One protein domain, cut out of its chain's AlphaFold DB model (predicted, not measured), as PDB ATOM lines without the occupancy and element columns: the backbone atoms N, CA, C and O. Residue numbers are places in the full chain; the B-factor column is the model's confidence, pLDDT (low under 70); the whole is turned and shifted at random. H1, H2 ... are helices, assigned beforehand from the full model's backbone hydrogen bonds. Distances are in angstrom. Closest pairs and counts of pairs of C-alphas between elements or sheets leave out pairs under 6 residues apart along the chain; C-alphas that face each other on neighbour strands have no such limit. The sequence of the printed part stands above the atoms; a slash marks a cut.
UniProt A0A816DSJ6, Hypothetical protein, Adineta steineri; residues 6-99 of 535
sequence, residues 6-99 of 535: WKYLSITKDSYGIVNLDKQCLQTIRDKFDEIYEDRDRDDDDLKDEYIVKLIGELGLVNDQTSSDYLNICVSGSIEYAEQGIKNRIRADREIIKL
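AT A GLANCE: This is residues 6 to 99 of the 535 residues of the protein "Hypothetical protein" of Adineta steineri (UniProt A0A816DSJ6). The short helix H3 is the core, between H2 on one side and H4 on the other, and H1 crosses the end where H3 folds back into H4 as a helical hairpin. Before H1, residues 6 to 22 make a long unnamed loop that doubles back, with residues 12 to 13 paired antiparallel to 19 to 20; residues 92 to 99 stick out, of which 92 to 96 belong to H4. The printed part has 94 residues with four named helices, H1 to H4 in order, and no named strand: all helix. It is compact, radius of gyration of the C-alphas 13.7 A, spanning 42 by 29 by 24 A.

IN THESE COORDINATES: Find C-alpha 23 at (383.856, 300.937, 309.655); from there H1 runs 19.9 A to residue 36. H2, residues 45 to 58, runs 20.3 A. H3 is residues 65 to 75, 15.5 A. H4, residues 79 to 96, runs 25.5 A to C-alpha 96 at (362.216, 292.226, 322.333).

HOW THE PARTS SIT: Look first at H1 and H3, the hubs, touching three helices each. They touch about perpendicular at 87 degrees, closest at C-alphas 30 and 75, 5.5 A. H2 touches H3 at 75 degrees, about perpendicular, closest at C-alphas 52 and 68, 6.3 A. H3 and H4 run opposite ways at a shallow tilt of 27 degrees, C-alphas 74 and 82 closest at 4.9 A. H2 and H4 are apart. Every O i to N i+4 pair is within hydrogen-bond range in H1, H3 and H4; in H2, 8 of 10.

THE WHOLE: C-alphas 39 and 98 are farthest apart, 43.6 A. The printed part has no cut, and no link between helices is long. Look for pLDDT under 70 at residues 12 to 18, 38 to 47 and 93 to 99.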
ATOM      1  N   TRP A   6     371.516 294.023 307.186       76.88
ATOM      2  CA  TRP A   6     372.529 293.369 308.030       76.88
ATOM      3  C   TRP A   6     373.671 292.734 307.235       76.88
ATOM      4  O   TRP A   6     374.825 292.790 307.658       76.88
ATOM      5  N   LYS A   7     373.360 292.169 306.062       75.25
ATOM      6  CA  LYS A   7     374.369 291.625 305.146       75.25
ATOM      7  C   LYS A   7     375.179 292.755 304.513       75.25
ATOM      8  O   LYS A   7     376.383 292.612 304.324       75.25
ATOM      9  N   TYR A   8     374.521 293.880 304.230       77.50
ATOM     10  CA  TYR A   8     375.158 295.074 303.683       77.50
ATOM     11  C   TYR A   8     376.119 295.735 304.679       77.50
ATOM     12  O   TYR A   8     377.251 296.041 304.327       77.50
ATOM     13  N   LEU A   9     375.712 295.876 305.943       76.38
ATOM     14  CA  LEU A   9     376.539 296.438 307.020       76.38
ATOM     15  C   LEU A   9     377.692 295.520 307.470       76.38
ATOM     16  O   LEU A   9     378.423 295.877 308.394       76.38
ATOM     17  N   SER A  10     377.841 294.342 306.847       74.12
ATOM     18  CA  SER A  10     378.855 293.331 307.181       74.12
ATOM     19  C   SER A  10     378.944 293.069 308.686       74.12
ATOM     20  O   SER A  10     380.028 293.001 309.267       74.12
ATOM     21  N   ILE A  11     377.779 292.959 309.328       72.88
ATOM     22  CA  ILE A  11     377.681 292.751 310.769       72.88
ATOM     23  C   ILE A  11     378.209 291.352 311.074       72.88
ATOM     24  O   ILE A  11     377.574 290.356 310.733       72.88
ATOM     25  N   THR A  12     379.365 291.280 311.726       68.44
ATOM     26  CA  THR A  12     379.971 290.027 312.190       68.44
ATOM     27  C   THR A  12     379.924 289.973 313.709       68.44
ATOM     28  O   THR A  12     379.807 291.000 314.378       68.44
ATOM     29  N   LYS A  13     379.969 288.775 314.284       62.97
ATOM     30  CA  LYS A  13     380.154 288.596 315.725       62.97
ATOM     31  C   LYS A  13     381.471 287.884 315.939       62.97
ATOM     32  O   LYS A  13     381.794 286.971 315.188       62.97
ATOM     33  N   ASP A  14     382.236 288.325 316.926       63.91
ATOM     34  CA  ASP A  14     383.367 287.529 317.384       63.91
ATOM     35  C   ASP A  14     382.910 286.390 318.307       63.91
ATOM     36  O   ASP A  14     381.740 286.292 318.695       63.91
ATOM     37  N   SER A  15     383.863 285.543 318.688       48.12
ATOM     38  CA  SER A  15     383.677 284.406 319.596       48.12
ATOM     39  C   SER A  15     383.147 284.780 320.988       48.12
ATOM     40  O   SER A  15     382.802 283.895 321.763       48.12
ATOM     41  N   TYR A  16     383.083 286.072 321.328       55.78
ATOM     42  CA  TYR A  16     382.544 286.583 322.589       55.78
ATOM     43  C   TYR A  16     381.153 287.214 322.414       55.78
ATOM     44  O   TYR A  16     380.616 287.824 323.340       55.78
ATOM     45  N   GLY A  17     380.559 287.089 321.223       55.94
ATOM     46  CA  GLY A  17     379.267 287.679 320.889       55.94
ATOM     47  C   GLY A  17     379.312 289.201 320.746       55.94
ATOM     48  O   GLY A  17     378.251 289.841 320.733       55.94
ATOM     49  N   ILE A  18     380.506 289.796 320.639       67.00
ATOM     50  CA  ILE A  18     380.667 291.226 320.392       67.00
ATOM     51  C   ILE A  18     380.406 291.467 318.911       67.00
ATOM     52  O   ILE A  18     381.027 290.882 318.026       67.00
ATOM     53  N   VAL A  19     379.445 292.346 318.648       71.62
ATOM     54  CA  VAL A  19     379.109 292.777 317.295       71.62
ATOM     55  C   VAL A  19     380.242 293.652 316.760       71.62
ATOM     56  O   VAL A  19     380.546 294.695 317.341       71.62
ATOM     57  N   ASN A  20     380.822 293.242 315.639       73.25
ATOM     58  CA  ASN A  20     381.805 293.983 314.869       73.25
ATOM     59  C   ASN A  20     381.155 294.488 313.577       73.25
ATOM     60  O   ASN A  20     380.455 293.758 312.873       73.25
ATOM     61  N   LEU A  21     381.361 295.772 313.302       78.62
ATOM     62  CA  LEU A  21     380.837 296.473 312.135       78.62
ATOM     63  C   LEU A  21     382.009 296.879 311.250       78.62
ATOM     64  O   LEU A  21     383.039 297.331 311.757       78.62
ATOM     65  N   ASP A  22     381.841 296.759 309.937       81.75
ATOM     66  CA  ASP A  22     382.822 297.295 309.004       81.75
ATOM     67  C   ASP A  22     382.741 298.830 308.994       81.75
ATOM     68  O   ASP A  22     381.803 299.438 308.470       81.75
ATOM     69  N   LYS A  23     383.753 299.473 309.587       80.31
ATOM     70  CA  LYS A  23     383.856 300.937 309.655       80.31
ATOM     71  C   LYS A  23     383.976 301.571 308.272       80.31
ATOM     72  O   LYS A  23     383.513 302.694 308.088       80.31
ATOM     73  N   GLN A  24     384.561 300.864 307.307       80.88
ATOM     74  CA  GLN A  24     384.673 301.345 305.934       80.88
ATOM     75  C   GLN A  24     383.304 301.342 305.242       80.88
ATOM     76  O   GLN A  24     382.977 302.284 304.517       80.88
ATOM     77  N   CYS A  25     382.466 300.340 305.526       83.06
ATOM     78  CA  CYS A  25     381.078 300.305 305.069       83.06
ATOM     79  C   CYS A  25     380.249 301.446 305.683       83.06
ATOM     80  O   CYS A  25     379.584 302.180 304.952       83.06
ATOM     81  N   LEU A  26     380.359 301.680 306.998       84.69
ATOM     82  CA  LEU A  26     379.686 302.808 307.662       84.69
ATOM     83  C   LEU A  26     380.091 304.164 307.071       84.69
ATOM     84  O   LEU A  26     379.231 305.018 306.855       84.69
ATOM     85  N   GLN A  27     381.380 304.350 306.775       83.50
ATOM     86  CA  GLN A  27     381.855 305.566 306.117       83.50
ATOM     87  C   GLN A  27     381.280 305.699 304.704       83.50
ATOM     88  O   GLN A  27     380.791 306.761 304.346       83.50
ATOM     89  N   THR A  28     381.239 304.608 303.936       86.25
ATOM     90  CA  THR A  28     380.686 304.609 302.571       86.25
ATOM     91  C   THR A  28     379.202 304.990 302.550       86.25
ATOM     92  O   THR A  28     378.759 305.715 301.662       86.25
ATOM     93  N   ILE A  29     378.422 304.520 303.528       87.50
ATOM     94  CA  ILE A  29     377.005 304.883 303.671       87.50
ATOM     95  C   ILE A  29     376.857 306.380 303.953       87.50
ATOM     96  O   ILE A  29     375.977 307.020 303.385       87.50
ATOM     97  N   ARG A  30     377.721 306.940 304.806       86.25
ATOM     98  CA  ARG A  30     377.720 308.372 305.131       86.25
ATOM     99  C   ARG A  30     378.127 309.233 303.954       86.25
ATOM    100  O   ARG A  30     377.428 310.189 303.673       86.25
ATOM    101  N   ASP A  31     379.194 308.864 303.254       85.62
ATOM    102  CA  ASP A  31     379.662 309.604 302.082       85.62
ATOM    103  C   ASP A  31     378.573 309.647 301.002       85.62
ATOM    104  O   ASP A  31     378.297 310.700 300.439       85.62
ATOM    105  N   LYS A  32     377.880 308.521 300.777       87.00
ATOM    106  CA  LYS A  32     376.726 308.460 299.868       87.00
ATOM    107  C   LYS A  32     375.523 309.250 300.368       87.00
ATOM    108  O   LYS A  32     374.815 309.847 299.566       87.00
ATOM    109  N   PHE A  33     375.253 309.235 301.670       86.44
ATOM    110  CA  PHE A  33     374.191 310.062 302.233       86.44
ATOM    111  C   PHE A  33     374.512 311.547 302.052       86.44
ATOM    112  O   PHE A  33     373.647 312.284 301.605       86.44
ATOM    113  N   ASP A  34     375.752 311.961 302.306       83.56
ATOM    114  CA  ASP A  34     376.223 313.335 302.118       83.56
ATOM    115  C   ASP A  34     376.190 313.765 300.640       83.56
ATOM    116  O   ASP A  34     375.822 314.900 300.351       83.56
ATOM    117  N   GLU A  35     376.487 312.857 299.703       84.56
ATOM    118  CA  GLU A  35     376.314 313.069 298.255       84.56
ATOM    119  C   GLU A  35     374.835 313.257 297.874       84.56
ATOM    120  O   GLU A  35     374.490 314.129 297.083       84.56
ATOM    121  N   ILE A  36     373.928 312.482 298.473       83.38
ATOM    122  CA  ILE A  36     372.480 312.615 298.254       83.38
ATOM    123  C   ILE A  36     371.923 313.901 298.900       83.38
ATOM    124  O   ILE A  36     370.919 314.448 298.431       83.38
ATOM    125  N   TYR A  37     372.559 314.377 299.972       78.06
ATOM    126  CA  TYR A  37     372.113 315.497 300.802       78.06
ATOM    127  C   TYR A  37     372.658 316.870 300.346       78.06
ATOM    128  O   TYR A  37     372.420 317.857 301.037       78.06
ATOM    129  N   GLU A  38     373.367 316.947 299.207       61.50
ATOM    130  CA  GLU A  38     373.990 318.155 298.616       61.50
ATOM    131  C   GLU A  38     373.409 319.512 299.108       61.50
ATOM    132  O   GLU A  38     372.287 319.900 298.768       61.50
ATOM    133  N   ASP A  39     374.216 320.249 299.889       55.47
ATOM    134  CA  ASP A  39     374.086 321.682 300.228       55.47
ATOM    135  C   ASP A  39     372.752 322.176 300.851       55.47
ATOM    136  O   ASP A  39     372.403 323.356 300.729       55.47
ATOM    137  N   ARG A  40     372.007 321.332 301.580       58.44
ATOM    138  CA  ARG A  40     370.856 321.775 302.403       58.44
ATOM    139  C   ARG A  40     371.112 321.610 303.904       58.44
ATOM    140  O   ARG A  40     371.888 320.753 304.313       58.44
ATOM    141  N   ASP A  41     370.493 322.469 304.722       57.91
ATOM    142  CA  ASP A  41     370.658 322.475 306.183       57.91
ATOM    143  C   ASP A  41     370.301 321.101 306.779       57.91
ATOM    144  O   ASP A  41     369.160 320.655 306.683       57.91
ATOM    145  N   ARG A  42     371.284 320.444 307.417       57.09
ATOM    146  CA  ARG A  42     371.203 319.093 308.025       57.09
ATOM    147  C   ARG A  42     370.169 318.929 309.146       57.09
ATOM    148  O   ARG A  42     370.002 317.815 309.640       57.09
ATOM    149  N   ASP A  43     369.511 320.012 309.539       58.16
ATOM    150  CA  ASP A  43     368.633 320.083 310.707       58.16
ATOM    151  C   ASP A  43     367.133 320.018 310.345       58.16
ATOM    152  O   ASP A  43     366.287 320.160 311.225       58.16
ATOM    153  N   ASP A  44     366.782 319.805 309.068       65.69
ATOM    154  CA  ASP A  44     365.393 319.569 308.654       65.69
ATOM    155  C   ASP A  44     365.047 318.069 308.746       65.69
ATOM    156  O   ASP A  44     365.256 317.288 307.807       65.69
ATOM    157  N   ASP A  45     364.554 317.661 309.920       64.56
ATOM    158  CA  ASP A  45     364.154 316.281 310.227       64.56
ATOM    159  C   ASP A  45     363.085 315.744 309.252       64.56
ATOM    160  O   ASP A  45     363.089 314.547 308.953       64.56
ATOM    161  N   ASP A  46     362.232 316.607 308.680       65.00
ATOM    162  CA  ASP A  46     361.160 316.200 307.756       65.00
ATOM    163  C   ASP A  46     361.708 315.750 306.387       65.00
ATOM    164  O   ASP A  46     361.113 314.910 305.708       65.00
ATOM    165  N   LEU A  47     362.868 316.271 305.975       69.50
ATOM    166  CA  LEU A  47     363.530 315.880 304.726       69.50
ATOM    167  C   LEU A  47     364.391 314.623 304.886       69.50
ATOM    168  O   LEU A  47     364.647 313.911 303.911       69.50
ATOM    169  N   LYS A  48     364.836 314.329 306.111       76.00
ATOM    170  CA  LYS A  48     365.744 313.219 306.408       76.00
ATOM    171  C   LYS A  48     365.158 311.871 305.991       76.00
ATOM    172  O   LYS A  48     365.856 311.084 305.352       76.00
ATOM    173  N   ASP A  49     363.879 311.634 306.266       80.56
ATOM    174  CA  ASP A  49     363.204 310.382 305.915       80.56
ATOM    175  C   ASP A  49     363.115 310.174 304.391       80.56
ATOM    176  O   ASP A  49     363.345 309.067 303.900       80.56
ATOM    177  N   GLU A  50     362.883 311.238 303.609       82.81
ATOM    178  CA  GLU A  50     362.879 311.158 302.139       82.81
ATOM    179  C   GLU A  50     364.268 310.784 301.593       82.81
ATOM    180  O   GLU A  50     364.396 309.973 300.667       82.81
ATOM    181  N   TYR A  51     365.329 311.336 302.185       84.81
ATOM    182  CA  TYR A  51     366.706 311.033 301.797       84.81
ATOM    183  C   TYR A  51     367.151 309.632 302.216       84.81
ATOM    184  O   TYR A  51     367.863 308.975 301.455       84.81
ATOM    185  N   ILE A  52     366.686 309.124 303.361       87.19
ATOM    186  CA  ILE A  52     366.908 307.727 303.756       87.19
ATOM    187  C   ILE A  52     366.259 306.775 302.747       87.19
ATOM    188  O   ILE A  52     366.898 305.813 302.322       87.19
ATOM    189  N   VAL A  53     365.039 307.062 302.283       85.75
ATOM    190  CA  VAL A  53     364.377 306.245 301.250       85.75
ATOM    191  C   VAL A  53     365.156 306.263 299.929       85.75
ATOM    192  O   VAL A  53     365.314 305.215 299.295       85.75
ATOM    193  N   LYS A  54     365.708 307.416 299.522       86.00
ATOM    194  CA  LYS A  54     366.600 307.500 298.347       86.00
ATOM    195  C   LYS A  54     367.882 306.694 298.545       86.00
ATOM    196  O   LYS A  54     368.271 305.943 297.652       86.00
ATOM    197  N   LEU A  55     368.491 306.780 299.727       88.06
ATOM    198  CA  LEU A  55     369.688 306.022 300.082       88.06
ATOM    199  C   LEU A  55     369.432 304.506 300.036       88.06
ATOM    200  O   LEU A  55     370.245 303.779 299.475       88.06
ATOM    201  N   ILE A  56     368.291 304.016 300.537       87.44
ATOM    202  CA  ILE A  56     367.893 302.597 300.414       87.44
ATOM    203  C   ILE A  56     367.910 302.156 298.944       87.44
ATOM    204  O   ILE A  56     368.445 301.089 298.627       87.44
ATOM    205  N   GLY A  57     367.358 302.984 298.051       83.56
ATOM    206  CA  GLY A  57     367.348 302.734 296.610       83.56
ATOM    207  C   GLY A  57     368.755 302.641 296.010       83.56
ATOM    208  O   GLY A  57     369.071 301.653 295.348       83.56
ATOM    209  N   GLU A  58     369.615 303.621 296.297       86.19
ATOM    210  CA  GLU A  58     371.004 303.691 295.804       86.19
ATOM    211  C   GLU A  58     371.903 302.567 296.344       86.19
ATOM    212  O   GLU A  58     372.850 302.118 295.689       86.19
ATOM    213  N   LEU A  59     371.620 302.084 297.553       83.75
ATOM    214  CA  LEU A  59     372.328 300.958 298.157       83.75
ATOM    215  C   LEU A  59     371.774 299.596 297.711       83.75
ATOM    216  O   LEU A  59     372.360 298.562 298.037       83.75
ATOM    217  N   GLY A  60     370.671 299.575 296.953       83.38
ATOM    218  CA  GLY A  60     370.006 298.348 296.519       83.38
ATOM    219  C   GLY A  60     369.480 297.522 297.694       83.38
ATOM    220  O   GLY A  60     369.552 296.292 297.660       83.38
ATOM    221  N   LEU A  61     369.006 298.182 298.749       86.31
ATOM    222  CA  LEU A  61     368.475 297.552 299.956       86.31
ATOM    223  C   LEU A  61     366.966 297.307 299.847       86.31
ATOM    224  O   LEU A  61     366.277 297.882 299.003       86.31
ATOM    225  N   VAL A  62     366.439 296.430 300.702       85.25
ATOM    226  CA  VAL A  62     364.985 296.266 300.855       85.25
ATOM    227  C   VAL A  62     364.406 297.540 301.475       85.25
ATOM    228  O   VAL A  62     364.884 297.998 302.507       85.25
ATOM    229  N   ASN A  63     363.371 298.117 300.860       86.44
ATOM    230  CA  ASN A  63     362.672 299.275 301.419       86.44
ATOM    231  C   ASN A  63     361.679 298.841 302.504       86.44
ATOM    232  O   ASN A  63     360.485 298.695 302.245       86.44
ATOM    233  N   ASP A  64     362.203 298.581 303.699       84.38
ATOM    234  CA  ASP A  64     361.449 298.241 304.902       84.38
ATOM    235  C   ASP A  64     361.846 299.124 306.100       84.38
ATOM    236  O   ASP A  64     362.854 299.838 306.081       84.38
ATOM    237  N   GLN A  65     361.036 299.078 307.165       83.62
ATOM    238  CA  GLN A  65     361.273 299.872 308.376       83.62
ATOM    239  C   GLN A  65     362.634 299.555 309.006       83.62
ATOM    240  O   GLN A  65     363.314 300.448 309.500       83.62
ATOM    241  N   THR A  66     363.062 298.292 308.946       83.94
ATOM    242  CA  THR A  66     364.356 297.851 309.474       83.94
ATOM    243  C   THR A  66     365.506 298.546 308.751       83.94
ATOM    244  O   THR A  66     366.388 299.113 309.387       83.94
ATOM    245  N   SER A  67     365.508 298.548 307.422       85.81
ATOM    246  CA  SER A  67     366.560 299.190 306.634       85.81
ATOM    247  C   SER A  67     366.570 300.701 306.855       85.81
ATOM    248  O   SER A  67     367.649 301.277 306.999       85.81
ATOM    249  N   SER A  68     365.393 301.322 306.980       86.69
ATOM    250  CA  SER A  68     365.267 302.742 307.323       86.69
ATOM    251  C   SER A  68     365.871 303.062 308.697       86.69
ATOM    252  O   SER A  68     366.747 303.920 308.803       86.69
ATOM    253  N   ASP A  69     365.500 302.311 309.738       86.94
ATOM    254  CA  ASP A  69     365.979 302.517 311.109       86.94
ATOM    255  C   ASP A  69     367.508 302.384 311.209       86.94
ATOM    256  O   ASP A  69     368.179 303.219 311.820       86.94
ATOM    257  N   TYR A  70     368.081 301.345 310.593       87.81
ATOM    258  CA  TYR A  70     369.525 301.108 310.632       87.81
ATOM    259  C   TYR A  70     370.301 302.169 309.841       87.81
ATOM    260  O   TYR A  70     371.331 302.642 310.326       87.81
ATOM    261  N   LEU A  71     369.819 302.592 308.667       88.94
ATOM    262  CA  LEU A  71     370.456 303.673 307.909       88.94
ATOM    263  C   LEU A  71     370.344 305.016 308.624       88.94
ATOM    264  O   LEU A  71     371.325 305.756 308.661       88.94
ATOM    265  N   ASN A  72     369.210 305.301 309.268       87.88
ATOM    266  CA  ASN A  72     369.036 306.510 310.066       87.88
ATOM    267  C   ASN A  72     370.069 306.572 311.206       87.88
ATOM    268  O   ASN A  72     370.684 307.613 311.435       87.88
ATOM    269  N   ILE A  73     370.356 305.442 311.865       88.12
ATOM    270  CA  ILE A  73     371.444 305.357 312.852       88.12
ATOM    271  C   ILE A  73     372.814 305.572 312.186       88.12
ATOM    272  O   ILE A  73     373.634 306.314 312.728       88.12
ATOM    273  N   CYS A  74     373.066 304.967 311.018       86.94
ATOM    274  CA  CYS A  74     374.346 305.088 310.308       86.94
ATOM    275  C   CYS A  74     374.711 306.544 310.006       86.94
ATOM    276  O   CYS A  74     375.865 306.941 310.192       86.94
ATOM    277  N   VAL A  75     373.735 307.339 309.570       86.44
ATOM    278  CA  VAL A  75     373.946 308.730 309.145       86.44
ATOM    279  C   VAL A  75     373.811 309.739 310.290       86.44
ATOM    280  O   VAL A  75     374.121 310.913 310.121       86.44
ATOM    281  N   SER A  76     373.400 309.293 311.480       81.00
ATOM    282  CA  SER A  76     373.270 310.153 312.658       81.00
ATOM    283  C   SER A  76     374.583 310.222 313.454       81.00
ATOM    284  O   SER A  76     375.153 309.203 313.843       81.00
ATOM    285  N   GLY A  77     375.064 311.433 313.751       78.94
ATOM    286  CA  GLY A  77     376.210 311.664 314.648       78.94
ATOM    287  C   GLY A  77     377.581 311.271 314.073       78.94
ATOM    288  O   GLY A  77     377.788 311.292 312.864       78.94
ATOM    289  N   SER A  78     378.553 310.915 314.925       84.56
ATOM    290  CA  SER A  78     379.882 310.413 314.504       84.56
ATOM    291  C   SER A  78     379.859 308.912 314.185       84.56
ATOM    292  O   SER A  78     378.888 308.230 314.515       84.56
ATOM    293  N   ILE A  79     380.911 308.378 313.553       82.75
ATOM    294  CA  ILE A  79     380.986 306.945 313.209       82.75
ATOM    295  C   ILE A  79     380.916 306.097 314.480       82.75
ATOM    296  O   ILE A  79     380.232 305.081 314.505       82.75
ATOM    297  N   GLU A  80     381.569 306.537 315.557       82.50
ATOM    298  CA  GLU A  80     381.529 305.872 316.861       82.50
ATOM    299  C   GLU A  80     380.115 305.877 317.454       82.50
ATOM    300  O   GLU A  80     379.697 304.895 318.069       82.50
ATOM    301  N   TYR A  81     379.358 306.959 317.242       84.69
ATOM    302  CA  TYR A  81     377.965 307.049 317.671       84.69
ATOM    303  C   TYR A  81     377.071 306.092 316.879       84.69
ATOM    304  O   TYR A  81     376.274 305.369 317.474       84.69
ATOM    305  N   ALA A  82     377.242 306.032 315.556       85.00
ATOM    306  CA  ALA A  82     376.538 305.081 314.702       85.00
ATOM    307  C   ALA A  82     376.883 303.629 315.068       85.00
ATOM    308  O   ALA A  82     375.990 302.797 315.218       85.00
ATOM    309  N   GLU A  83     378.165 303.335 315.292       82.56
ATOM    310  CA  GLU A  83     378.642 302.019 315.714       82.56
ATOM    311  C   GLU A  83     377.976 301.597 317.033       82.56
ATOM    312  O   GLU A  83     377.414 300.503 317.134       82.56
ATOM    313  N   GLN A  84     377.972 302.477 318.037       83.44
ATOM    314  CA  GLN A  84     377.330 302.202 319.320       83.44
ATOM    315  C   GLN A  84     375.800 302.110 319.202       83.44
ATOM    316  O   GLN A  84     375.188 301.257 319.847       83.44
ATOM    317  N   GLY A  85     375.178 302.949 318.373       84.50
ATOM    318  CA  GLY A  85     373.738 302.955 318.122       84.50
ATOM    319  C   GLY A  85     373.255 301.654 317.485       84.50
ATOM    320  O   GLY A  85     372.288 301.060 317.960       84.50
ATOM    321  N   ILE A  86     373.977 301.151 316.480       84.06
ATOM    322  CA  ILE A  86     373.679 299.869 315.830       84.06
ATOM    323  C   ILE A  86     373.865 298.719 316.824       84.06
ATOM    324  O   ILE A  86     372.995 297.857 316.937       84.06
ATOM    325  N   LYS A  87     374.947 298.727 317.619       83.06
ATOM    326  CA  LYS A  87     375.164 297.726 318.681       83.06
ATOM    327  C   LYS A  87     374.026 297.719 319.703       83.06
ATOM    328  O   LYS A  87     373.568 296.648 320.100       83.06
ATOM    329  N   ASN A  88     373.556 298.894 320.117       82.56
ATOM    330  CA  ASN A  88     372.437 299.027 321.047       82.56
ATOM    331  C   ASN A  88     371.121 298.550 320.421       82.56
ATOM    332  O   ASN A  88     370.361 297.852 321.089       82.56
ATOM    333  N   ARG A  89     370.871 298.857 319.142       82.12
ATOM    334  CA  ARG A  89     369.662 298.408 318.443       82.12
ATOM    335  C   ARG A  89     369.624 296.889 318.286       82.12
ATOM    336  O   ARG A  89     368.620 296.284 318.625       82.12
ATOM    337  N   ILE A  90     370.743 296.260 317.920       78.81
ATOM    338  CA  ILE A  90     370.855 294.792 317.838       78.81
ATOM    339  C   ILE A  90     370.626 294.132 319.208       78.81
ATOM    340  O   ILE A  90     370.045 293.047 319.290       78.81
ATOM    341  N   ARG A  91     371.077 294.767 320.301       76.38
ATOM    342  CA  ARG A  91     370.784 294.301 321.668       76.38
ATOM    343  C   ARG A  91     369.298 294.440 322.008       76.38
ATOM    344  O   ARG A  91     368.732 293.491 322.537       76.38
ATOM    345  N   ALA A  92     368.672 295.565 321.667       70.25
ATOM    346  CA  ALA A  92     367.248 295.804 321.901       70.25
ATOM    347  C   ALA A  92     366.358 294.850 321.086       70.25
ATOM    348  O   ALA A  92     365.448 294.246 321.645       70.25
ATOM    349  N   ASP A  93     366.672 294.619 319.810       67.25
ATOM    350  CA  ASP A  93     365.956 293.663 318.955       67.25
ATOM    351  C   ASP A  93     366.061 292.222 319.520       67.25
ATOM    352  O   ASP A  93     365.131 291.427 319.393       67.25
ATOM    353  N   ARG A  94     367.157 291.887 320.227       57.59
ATOM    354  CA  ARG A  94     367.308 290.624 320.982       57.59
ATOM    355  C   ARG A  94     366.502 290.584 322.283       57.59
ATOM    356  O   ARG A  94     366.021 289.514 322.653       57.59
ATOM    357  N   GLU A  95     366.367 291.701 322.991       47.81
ATOM    358  CA  GLU A  95     365.561 291.771 324.217       47.81
ATOM    359  C   GLU A  95     364.058 291.787 323.929       47.81
ATOM    360  O   GLU A  95     363.296 291.231 324.715       47.81
ATOM    361  N   ILE A  96     363.622 292.290 322.771       39.88
ATOM    362  CA  ILE A  96     362.216 292.226 322.333       39.88
ATOM    363  C   ILE A  96     361.759 290.769 322.122       39.88
ATOM    364  O   ILE A  96     360.611 290.441 322.411       39.88
ATOM    365  N   ILE A  97     362.666 289.856 321.754       32.78
ATOM    366  CA  ILE A  97     362.380 288.408 321.690       32.78
ATOM    367  C   ILE A  97     362.267 287.784 323.098       32.78
ATOM    368  O   ILE A  97     361.609 286.762 323.270       32.78
ATOM    369  N   LYS A  98     362.847 288.413 324.131       33.16
ATOM    370  CA  LYS A  98     362.721 287.996 325.542       33.16
ATOM    371  C   LYS A  98     361.584 288.694 326.299       33.16
ATOM    372  O   LYS A  98     361.278 288.288 327.415       33.16
ATOM    373  N   LEU A  99     360.969 289.726 325.717       27.36
ATOM    374  CA  LEU A  99     359.985 290.596 326.372       27.36
ATOM    375  C   LEU A  99     358.553 290.433 325.847       27.36
ATOM    376  O   LEU A  99     357.720 291.280 326.155       27.36
TER     377      LEU A  99